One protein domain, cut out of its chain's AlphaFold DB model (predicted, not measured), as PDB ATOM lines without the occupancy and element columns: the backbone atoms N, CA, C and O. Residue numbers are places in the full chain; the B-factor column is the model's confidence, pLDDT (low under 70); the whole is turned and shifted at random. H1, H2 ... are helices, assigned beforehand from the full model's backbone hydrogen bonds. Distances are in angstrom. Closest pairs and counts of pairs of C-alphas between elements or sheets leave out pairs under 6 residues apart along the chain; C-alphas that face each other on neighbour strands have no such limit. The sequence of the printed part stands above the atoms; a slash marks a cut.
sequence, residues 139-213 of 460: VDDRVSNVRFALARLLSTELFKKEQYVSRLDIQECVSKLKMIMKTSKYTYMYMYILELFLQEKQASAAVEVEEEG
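Overview. This is residues 139 to 213 of the 460 residues of an uncharacterized protein of Reticulomyxa filosa (UniProt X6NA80). Three helices, H1, H3 and H4, make a small, splayed up-and-down bundle, each running against the one before it, and the last part of long H4, residues 202 to 213, sticks out as an arm. Short H2 sits in the turn between H1 and H3. The printed part has 75 residues, with four named helices in the order H1, H2, H3, H4 and no named strand: all helix. It is only just compact, close to loose, with a radius of gyration of the C-alphas of 13.6 A; the spans are 47 by 21 by 17 A, and the arm adds to the longest.

Arrangement. Start at H1, residues 144 to 158, and look across to H3, residues 168 to 182: they only just touch, with 3 pairs of C-alphas within 8 A, the closest Ala 151 and Leu 177 at 7.1 A, at a steep tilt of 44 degrees, opposite ways. H4, residues 188 to 213, touches H1 with residues 190 to 197 alone, at a shallow tilt of 26 degrees, the same way; the closest C-alphas, of Ser 155 and Leu 194, are 6.0 A apart. H3 and H4 form a helical hairpin and touch at a steep tilt of 40 degrees, with C-alphas 178 and 191 closest at 6.6 A. H2, residues 162 to 165, is close to H1 but not clearly touching, and apart from H4. Each O i to N i+4 pair is within hydrogen-bond range in H1 and H3, and 21 of 22 in H4; H2 is too short for such a pair.

Along the chain. Find C-alpha 144 at (193.370, 146.115, 273.634); from there H1 runs 19.6 A. H2 spans 5.2 A and H3 21.0 A. H4 runs 37.4 A to C-alpha 213 at (223.986, 137.494, 242.441).

Size, cuts and confidence. The farthest C-alphas, of Arg 142 and Gly 213, are 47.2 A apart. The printed part has no cut, and its three links are tight. Look for pLDDT under 70 at residues 186 to 190.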
ATOM      1  N   VAL A 139     200.169 152.067 270.099       95.94
ATOM      2  CA  VAL A 139     200.774 150.810 270.562       95.94
ATOM      3  C   VAL A 139     200.663 150.648 272.078       95.94
ATOM      4  O   VAL A 139     200.363 149.554 272.557       95.94
ATOM      5  N   ASP A 140     200.777 151.756 272.808       94.81
ATOM      6  CA  ASP A 140     200.714 151.808 274.269       94.81
ATOM      7  C   ASP A 140     199.297 152.120 274.788       94.81
ATOM      8  O   ASP A 140     199.094 152.384 275.976       94.81
ATOM      9  N   ASP A 141     198.275 152.100 273.923       92.50
ATOM     10  CA  ASP A 141     196.906 152.391 274.350       92.50
ATOM     11  C   ASP A 141     196.414 151.323 275.333       92.50
ATOM     12  O   ASP A 141     196.507 150.125 275.067       92.50
ATOM     13  N   ARG A 142     195.844 151.751 276.464       88.94
ATOM     14  CA  ARG A 142     195.319 150.867 277.518       88.94
ATOM     15  C   ARG A 142     194.243 149.890 277.030       88.94
ATOM     16  O   ARG A 142     194.035 148.852 277.654       88.94
ATOM     17  N   VAL A 143     193.533 150.205 275.945       85.25
ATOM     18  CA  VAL A 143     192.458 149.364 275.416       85.25
ATOM     19  C   VAL A 143     192.975 148.452 274.318       85.25
ATOM     20  O   VAL A 143     193.307 148.888 273.218       85.25
ATOM     21  N   SER A 144     192.918 147.143 274.576       86.25
ATOM     22  CA  SER A 144     193.370 146.115 273.634       86.25
ATOM     23  C   SER A 144     192.761 146.262 272.241       86.25
ATOM     24  O   SER A 144     193.480 146.119 271.265       86.25
ATOM     25  N   ASN A 145     191.482 146.632 272.114       83.00
ATOM     26  CA  ASN A 145     190.830 146.833 270.807       83.00
ATOM     27  C   ASN A 145     191.487 147.910 269.945       83.00
ATOM     28  O   ASN A 145     191.461 147.810 268.724       83.00
ATOM     29  N   VAL A 146     192.037 148.949 270.572       88.06
ATOM     30  CA  VAL A 146     192.745 150.013 269.861       88.06
ATOM     31  C   VAL A 146     194.045 149.455 269.299       88.06
ATOM     32  O   VAL A 146     194.284 149.571 268.100       88.06
ATOM     33  N   ARG A 147     194.815 148.748 270.135       91.25
ATOM     34  CA  ARG A 147     196.030 148.033 269.718       91.25
ATOM     35  C   ARG A 147     195.739 147.009 268.617       91.25
ATOM     36  O   ARG A 147     196.490 146.914 267.655       91.25
ATOM     37  N   PHE A 148     194.611 146.302 268.703       86.81
ATOM     38  CA  PHE A 148     194.146 145.376 267.667       86.81
ATOM     39  C   PHE A 148     193.812 146.080 266.350       86.81
ATOM     40  O   PHE A 148     194.212 145.618 265.284       86.81
ATOM     41  N   ALA A 149     193.088 147.200 266.402       88.88
ATOM     42  CA  ALA A 149     192.768 147.980 265.213       88.88
ATOM     43  C   ALA A 149     194.033 148.570 264.566       88.88
ATOM     44  O   ALA A 149     194.137 148.566 263.339       88.88
ATOM     45  N   LEU A 150     195.007 149.002 265.375       93.38
ATOM     46  CA  LEU A 150     196.327 149.426 264.910       93.38
ATOM     47  C   LEU A 150     197.067 148.271 264.225       93.38
ATOM     48  O   LEU A 150     197.463 148.413 263.075       93.38
ATOM     49  N   ALA A 151     197.184 147.113 264.883       92.06
ATOM     50  CA  ALA A 151     197.827 145.922 264.326       92.06
ATOM     51  C   ALA A 151     197.219 145.521 262.973       92.06
ATOM     52  O   ALA A 151     197.946 145.255 262.018       92.06
ATOM     53  N   ARG A 152     195.882 145.547 262.870       89.31
ATOM     54  CA  ARG A 152     195.167 145.296 261.613       89.31
ATOM     55  C   ARG A 152     195.507 146.337 260.548       89.31
ATOM     56  O   ARG A 152     195.719 145.962 259.402       89.31
ATOM     57  N   LEU A 153     195.522 147.627 260.883       92.88
ATOM     58  CA  LEU A 153     195.847 148.681 259.918       92.88
ATOM     59  C   LEU A 153     197.286 148.536 259.390       92.88
ATOM     60  O   LEU A 153     197.509 148.668 258.188       92.88
ATOM     61  N   LEU A 154     198.234 148.217 260.277       93.62
ATOM     62  CA  LEU A 154     199.632 147.975 259.918       93.62
ATOM     63  C   LEU A 154     199.764 146.801 258.941       93.62
ATOM     64  O   LEU A 154     200.364 146.969 257.882       93.62
ATOM     65  N   SER A 155     199.142 145.656 259.247       89.38
ATOM     66  CA  SER A 155     199.245 144.460 258.403       89.38
ATOM     67  C   SER A 155     198.486 144.570 257.082       89.38
ATOM     68  O   SER A 155     198.954 144.074 256.065       89.38
ATOM     69  N   THR A 156     197.313 145.208 257.080       88.00
ATOM     70  CA  THR A 156     196.436 145.213 255.897       88.00
ATOM     71  C   THR A 156     196.673 146.370 254.942       88.00
ATOM     72  O   THR A 156     196.359 146.214 253.770       88.00
ATOM     73  N   GLU A 157     197.184 147.515 255.395       93.25
ATOM     74  CA  GLU A 157     197.296 148.709 254.544       93.25
ATOM     75  C   GLU A 157     198.703 149.295 254.547       93.25
ATOM     76  O   GLU A 157     199.235 149.612 253.485       93.25
ATOM     77  N   LEU A 158     199.321 149.441 255.725       92.81
ATOM     78  CA  LEU A 158     200.612 150.120 255.828       92.81
ATOM     79  C   LEU A 158     201.720 149.295 255.170       92.81
ATOM     80  O   LEU A 158     202.466 149.812 254.343       92.81
ATOM     81  N   PHE A 159     201.777 147.997 255.469       90.69
ATOM     82  CA  PHE A 159     202.806 147.120 254.927       90.69
ATOM     83  C   PHE A 159     202.635 146.728 253.458       90.69
ATOM     84  O   PHE A 159     203.583 146.244 252.841       90.69
ATOM     85  N   LYS A 160     201.469 146.990 252.856       91.62
ATOM     86  CA  LYS A 160     201.322 146.887 251.397       91.62
ATOM     87  C   LYS A 160     202.240 147.863 250.659       91.62
ATOM     88  O   LYS A 160     202.516 147.656 249.485       91.62
ATOM     89  N   LYS A 161     202.699 148.926 251.326       94.06
ATOM     90  CA  LYS A 161     203.625 149.906 250.761       94.06
ATOM     91  C   LYS A 161     205.026 149.657 251.323       94.06
ATOM     92  O   LYS A 161     205.266 149.855 252.513       94.06
ATOM     93  N   GLU A 162     205.963 149.284 250.458       92.38
ATOM     94  CA  GLU A 162     207.342 148.906 250.819       92.38
ATOM     95  C   GLU A 162     208.077 149.973 251.633       92.38
ATOM     96  O   GLU A 162     208.774 149.664 252.596       92.38
ATOM     97  N   GLN A 163     207.816 151.246 251.335       94.12
ATOM     98  CA  GLN A 163     208.375 152.388 252.060       94.12
ATOM     99  C   GLN A 163     208.113 152.389 253.576       94.12
ATOM    100  O   GLN A 163     208.811 153.081 254.312       94.12
ATOM    101  N   TYR A 164     207.071 151.696 254.038       95.25
ATOM    102  CA  TYR A 164     206.715 151.602 255.453       95.25
ATOM    103  C   TYR A 164     207.283 150.347 256.115       95.25
ATOM    104  O   TYR A 164     207.368 150.294 257.338       95.25
ATOM    105  N   VAL A 165     207.695 149.352 255.327       92.44
ATOM    106  CA  VAL A 165     208.264 148.094 255.828       92.44
ATOM    107  C   VAL A 165     209.678 148.316 256.374       92.44
ATOM    108  O   VAL A 165     210.035 147.759 257.411       92.44
ATOM    109  N   SER A 166     210.468 149.172 255.721       92.81
ATOM    110  CA  SER A 166     211.856 149.479 256.105       92.81
ATOM    111  C   SER A 166     211.990 150.508 257.234       92.81
ATOM    112  O   SER A 166     213.080 150.720 257.762       92.81
ATOM    113  N   ARG A 167     210.895 151.162 257.625       95.94
ATOM    114  CA  ARG A 167     210.910 152.229 258.627       95.94
ATOM    115  C   ARG A 167     211.052 151.682 260.052       95.94
ATOM    116  O   ARG A 167     210.219 150.906 260.520       95.94
ATOM    117  N   LEU A 168     212.087 152.149 260.757       96.44
ATOM    118  CA  LEU A 168     212.443 151.692 262.108       96.44
ATOM    119  C   LEU A 168     211.328 151.913 263.141       96.44
ATOM    120  O   LEU A 168     211.069 151.033 263.955       96.44
ATOM    121  N   ASP A 169     210.628 153.047 263.085       97.06
ATOM    122  CA  ASP A 169     209.538 153.375 264.013       97.06
ATOM    123  C   ASP A 169     208.342 152.418 263.881       97.06
ATOM    124  O   ASP A 169     207.730 152.011 264.872       97.06
ATOM    125  N   ILE A 170     208.039 151.989 262.655       96.44
ATOM    126  CA  ILE A 170     206.994 150.999 262.383       96.44
ATOM    127  C   ILE A 170     207.439 149.609 262.843       96.44
ATOM    128  O   ILE A 170     206.654 148.897 263.473       96.44
ATOM    129  N   GLN A 171     208.692 149.224 262.586       94.94
ATOM    130  CA  GLN A 171     209.243 147.947 263.052       94.94
ATOM    131  C   GLN A 171     209.270 147.853 264.584       94.94
ATOM    132  O   GLN A 171     208.913 146.814 265.151       94.94
ATOM    133  N   GLU A 172     209.623 148.943 265.268       96.75
ATOM    134  CA  GLU A 172     209.572 149.038 266.726       96.75
ATOM    135  C   GLU A 172     208.130 148.909 267.233       96.75
ATOM    136  O   GLU A 172     207.850 148.099 268.122       96.75
ATOM    137  N   CYS A 173     207.189 149.641 266.625       96.31
ATOM    138  CA  CYS A 173     205.766 149.553 266.949       96.31
ATOM    139  C   CYS A 173     205.236 148.122 266.786       96.31
ATOM    140  O   CYS A 173     204.509 147.619 267.643       96.31
ATOM    141  N   VAL A 174     205.608 147.439 265.704       94.56
ATOM    142  CA  VAL A 174     205.203 146.054 265.445       94.56
ATOM    143  C   VAL A 174     205.805 145.127 266.490       94.56
ATOM    144  O   VAL A 174     205.078 144.324 267.061       94.56
ATOM    145  N   SER A 175     207.088 145.275 266.813       94.12
ATOM    146  CA  SER A 175     207.764 144.473 267.842       94.12
ATOM    147  C   SER A 175     207.113 144.634 269.219       94.12
ATOM    148  O   SER A 175     206.835 143.639 269.894       94.12
ATOM    149  N   LYS A 176     206.767 145.870 269.599       95.19
ATOM    150  CA  LYS A 176     206.001 146.176 270.814       95.19
ATOM    151  C   LYS A 176     204.621 145.521 270.796       95.19
ATOM    152  O   LYS A 176     204.253 144.850 271.760       95.19
ATOM    153  N   LEU A 177     203.884 145.632 269.685       93.00
ATOM    154  CA  LEU A 177     202.602 144.943 269.521       93.00
ATOM    155  C   LEU A 177     202.767 143.430 269.676       93.00
ATOM    156  O   LEU A 177     202.015 142.835 270.438       93.00
ATOM    157  N   LYS A 178     203.778 142.806 269.054       91.12
ATOM    158  CA  LYS A 178     204.048 141.365 269.206       91.12
ATOM    159  C   LYS A 178     204.237 140.982 270.677       91.12
ATOM    160  O   LYS A 178     203.643 140.009 271.134       91.12
ATOM    161  N   MET A 179     205.023 141.748 271.433       91.62
ATOM    162  CA  MET A 179     205.249 141.481 272.858       91.62
ATOM    163  C   MET A 179     203.975 141.608 273.696       91.62
ATOM    164  O   MET A 179     203.658 140.699 274.465       91.62
ATOM    165  N   ILE A 180     203.213 142.691 273.513       89.75
ATOM    166  CA  ILE A 180     201.938 142.908 274.214       89.75
ATOM    167  C   ILE A 180     200.925 141.821 273.835       89.75
ATOM    168  O   ILE A 180     200.105 141.403 274.649       89.75
ATOM    169  N   MET A 181     200.967 141.346 272.593       84.94
ATOM    170  CA  MET A 181     200.025 140.360 272.088       84.94
ATOM    171  C   MET A 181     200.332 138.942 272.585       84.94
ATOM    172  O   MET A 181     199.399 138.197 272.880       84.94
ATOM    173  N   LYS A 182     201.609 138.586 272.769       86.06
ATOM    174  CA  LYS A 182     202.021 137.286 273.332       86.06
ATOM    175  C   LYS A 182     201.479 137.029 274.740       86.06
ATOM    176  O   LYS A 182     201.259 135.879 275.098       86.06
ATOM    177  N   THR A 183     201.237 138.072 275.531       83.00
ATOM    178  CA  THR A 183     200.728 137.922 276.907       83.00
ATOM    179  C   THR A 183     199.211 137.727 276.974       83.00
ATOM    180  O   THR A 183     198.689 137.265 277.987       83.00
ATOM    181  N   SER A 184     198.475 138.037 275.902       78.31
ATOM    182  CA  SER A 184     197.015 137.914 275.857       78.31
ATOM    183  C   SER A 184     196.591 136.595 275.188       78.31
ATOM    184  O   SER A 184     197.108 136.211 274.141       78.31
ATOM    185  N   LYS A 185     195.597 135.898 275.756       71.44
ATOM    186  CA  LYS A 185     195.083 134.618 275.219       71.44
ATOM    187  C   LYS A 185     194.327 134.760 273.887       71.44
ATOM    188  O   LYS A 185     194.241 133.805 273.127       71.44
ATOM    189  N   TYR A 186     193.800 135.945 273.575       60.66
ATOM    190  CA  TYR A 186     192.929 136.182 272.409       60.66
ATOM    191  C   TYR A 186     193.682 136.619 271.141       60.66
ATOM    192  O   TYR A 186     193.089 137.148 270.204       60.66
ATOM    193  N   THR A 187     195.000 136.433 271.111       62.34
ATOM    194  CA  THR A 187     195.889 137.217 270.240       62.34
ATOM    195  C   THR A 187     196.628 136.417 269.182       62.34
ATOM    196  O   THR A 187     197.215 137.004 268.272       62.34
ATOM    197  N   TYR A 188     196.556 135.089 269.262       68.12
ATOM    198  CA  TYR A 188     197.269 134.179 268.369       68.12
ATOM    199  C   TYR A 188     196.918 134.388 266.891       68.12
ATOM    200  O   TYR A 188     197.809 134.364 266.051       68.12
ATOM    201  N   MET A 189     195.656 134.689 266.566       68.12
ATOM    202  CA  MET A 189     195.239 134.835 265.165       68.12
ATOM    203  C   MET A 189     195.896 136.037 264.465       68.12
ATOM    204  O   MET A 189     196.343 135.932 263.328       68.12
ATOM    205  N   TYR A 190     195.987 137.188 265.133       67.00
ATOM    206  CA  TYR A 190     196.584 138.385 264.530       67.00
ATOM    207  C   TYR A 190     198.107 138.374 264.588       67.00
ATOM    208  O   TYR A 190     198.743 138.908 263.683       67.00
ATOM    209  N   MET A 191     198.681 137.746 265.621       73.38
ATOM    210  CA  MET A 191     200.109 137.427 265.645       73.38
ATOM    211  C   MET A 191     200.487 136.614 264.411       73.38
ATOM    212  O   MET A 191     201.426 136.994 263.723       73.38
ATOM    213  N   TYR A 192     199.691 135.596 264.077       78.69
ATOM    214  CA  TYR A 192     199.902 134.777 262.890       78.69
ATOM    215  C   TYR A 192     199.822 135.588 261.590       78.69
ATOM    216  O   TYR A 192     200.702 135.468 260.752       78.69
ATOM    217  N   ILE A 193     198.837 136.484 261.441       75.44
ATOM    218  CA  ILE A 193     198.741 137.355 260.252       75.44
ATOM    219  C   ILE A 193     199.957 138.290 260.139       75.44
ATOM    220  O   ILE A 193     200.500 138.466 259.052       75.44
ATOM    221  N   LEU A 194     200.391 138.895 261.248       75.31
ATOM    222  CA  LEU A 194     201.581 139.755 261.275       75.31
ATOM    223  C   LEU A 194     202.863 138.977 260.967       75.31
ATOM    224  O   LEU A 194     203.771 139.512 260.339       75.31
ATOM    225  N   GLU A 195     202.959 137.741 261.445       82.81
ATOM    226  CA  GLU A 195     204.126 136.883 261.278       82.81
ATOM    227  C   GLU A 195     204.215 136.317 259.863       82.81
ATOM    228  O   GLU A 195     205.266 136.455 259.249       82.81
ATOM    229  N   LEU A 196     203.101 135.826 259.306       80.88
ATOM    230  CA  LEU A 196     203.003 135.433 257.899       80.88
ATOM    231  C   LEU A 196     203.412 136.574 256.971       80.88
ATOM    232  O   LEU A 196     204.217 136.368 256.073       80.88
ATOM    233  N   PHE A 197     202.905 137.782 257.220       77.69
ATOM    234  CA  PHE A 197     203.224 138.929 256.378       77.69
ATOM    235  C   PHE A 197     204.720 139.285 256.435       77.69
ATOM    236  O   PHE A 197     205.341 139.593 255.421       77.69
ATOM    237  N   LEU A 198     205.321 139.244 257.628       79.75
ATOM    238  CA  LEU A 198     206.755 139.500 257.782       79.75
ATOM    239  C   LEU A 198     207.603 138.400 257.139       79.75
ATOM    240  O   LEU A 198     208.630 138.709 256.546       79.75
ATOM    241  N   GLN A 199     207.170 137.144 257.236       85.88
ATOM    242  CA  GLN A 199     207.853 136.011 256.625       85.88
ATOM    243  C   GLN A 199     207.781 136.071 255.096       85.88
ATOM    244  O   GLN A 199     208.796 135.861 254.443       85.88
ATOM    245  N   GLU A 200     206.625 136.426 254.529       83.88
ATOM    246  CA  GLU A 200     206.454 136.650 253.089       83.88
ATOM    247  C   GLU A 200     207.408 137.742 252.591       83.88
ATOM    248  O   GLU A 200     208.121 137.539 251.613       83.88
ATOM    249  N   LYS A 201     207.521 138.860 253.318       80.44
ATOM    250  CA  LYS A 201     208.451 139.938 252.947       80.44
ATOM    251  C   LYS A 201     209.923 139.564 253.099       80.44
ATOM    252  O   LYS A 201     210.728 139.972 252.266       80.44
ATOM    253  N   GLN A 202     210.284 138.793 254.123       84.44
ATOM    254  CA  GLN A 202     211.645 138.266 254.262       84.44
ATOM    255  C   GLN A 202     211.982 137.267 253.150       84.44
ATOM    256  O   GLN A 202     213.103 137.278 252.652       84.44
ATOM    257  N   ALA A 203     211.014 136.447 252.731       87.38
ATOM    258  CA  ALA A 203     211.182 135.519 251.621       87.38
ATOM    259  C   ALA A 203     211.349 136.259 250.285       87.38
ATOM    260  O   ALA A 203     212.265 135.932 249.539       87.38
ATOM    261  N   SER A 204     210.543 137.294 250.009       83.69
ATOM    262  CA  SER A 204     210.704 138.115 248.797       83.69
ATOM    263  C   SER A 204     212.071 138.803 248.739       83.69
ATOM    264  O   SER A 204     212.718 138.771 247.701       83.69
ATOM    265  N   ALA A 205     212.549 139.349 249.863       82.75
ATOM    266  CA  ALA A 205     213.861 139.998 249.919       82.75
ATOM    267  C   ALA A 205     215.031 139.016 249.712       82.75
ATOM    268  O   ALA A 205     216.067 139.403 249.185       82.75
ATOM    269  N   ALA A 206     214.887 137.751 250.120       86.25
ATOM    270  CA  ALA A 206     215.917 136.736 249.891       86.25
ATOM    271  C   ALA A 206     216.032 136.345 248.406       86.25
ATOM    272  O   ALA A 206     217.139 136.117 247.927       86.25
ATOM    273  N   VAL A 207     214.910 136.311 247.676       89.00
ATOM    274  CA  VAL A 207     214.886 135.972 246.241       89.00
ATOM    275  C   VAL A 207     215.550 137.060 245.393       89.00
ATOM    276  O   VAL A 207     216.323 136.736 244.495       89.00
ATOM    277  N   GLU A 208     215.326 138.340 245.707       85.19
ATOM    278  CA  GLU A 208     215.946 139.457 244.973       85.19
ATOM    279  C   GLU A 208     217.484 139.435 245.066       85.19
ATOM    280  O   GLU A 208     218.174 139.671 244.077       85.19
ATOM    281  N   VAL A 209     218.035 139.062 246.227       85.19
ATOM    282  CA  VAL A 209     219.493 138.950 246.419       85.19
ATOM    283  C   VAL A 209     220.092 137.797 245.602       85.19
ATOM    284  O   VAL A 209     221.213 137.910 245.104       85.19
ATOM    285  N   GLU A 210     219.364 136.689 245.433       85.00
ATOM    286  CA  GLU A 210     219.829 135.563 244.613       85.00
ATOM    287  C   GLU A 210     219.792 135.877 243.108       85.00
ATOM    288  O   GLU A 210     220.710 135.478 242.385       85.00
ATOM    289  N   GLU A 211     218.791 136.621 242.623       81.25
ATOM    290  CA  GLU A 211     218.733 137.043 241.215       81.25
ATOM    291  C   GLU A 211     219.830 138.059 240.865       81.25
ATOM    292  O   GLU A 211     220.500 137.911 239.836       81.25
ATOM    293  N   GLU A 212     220.096 139.042 241.731       77.38
ATOM    294  CA  GLU A 212     221.199 139.990 241.519       77.38
ATOM    295  C   GLU A 212     222.564 139.281 241.511       77.38
ATOM    296  O   GLU A 212     223.403 139.550 240.643       77.38
ATOM    297  N   GLY A 213     222.767 138.307 242.407       76.31
ATOM    298  CA  GLY A 213     223.986 137.494 242.441       76.31
ATOM    299  C   GLY A 213     224.165 136.612 241.200       76.31
ATOM    300  O   GLY A 213     225.276 136.483 240.679       76.31
TER     301      GLY A 213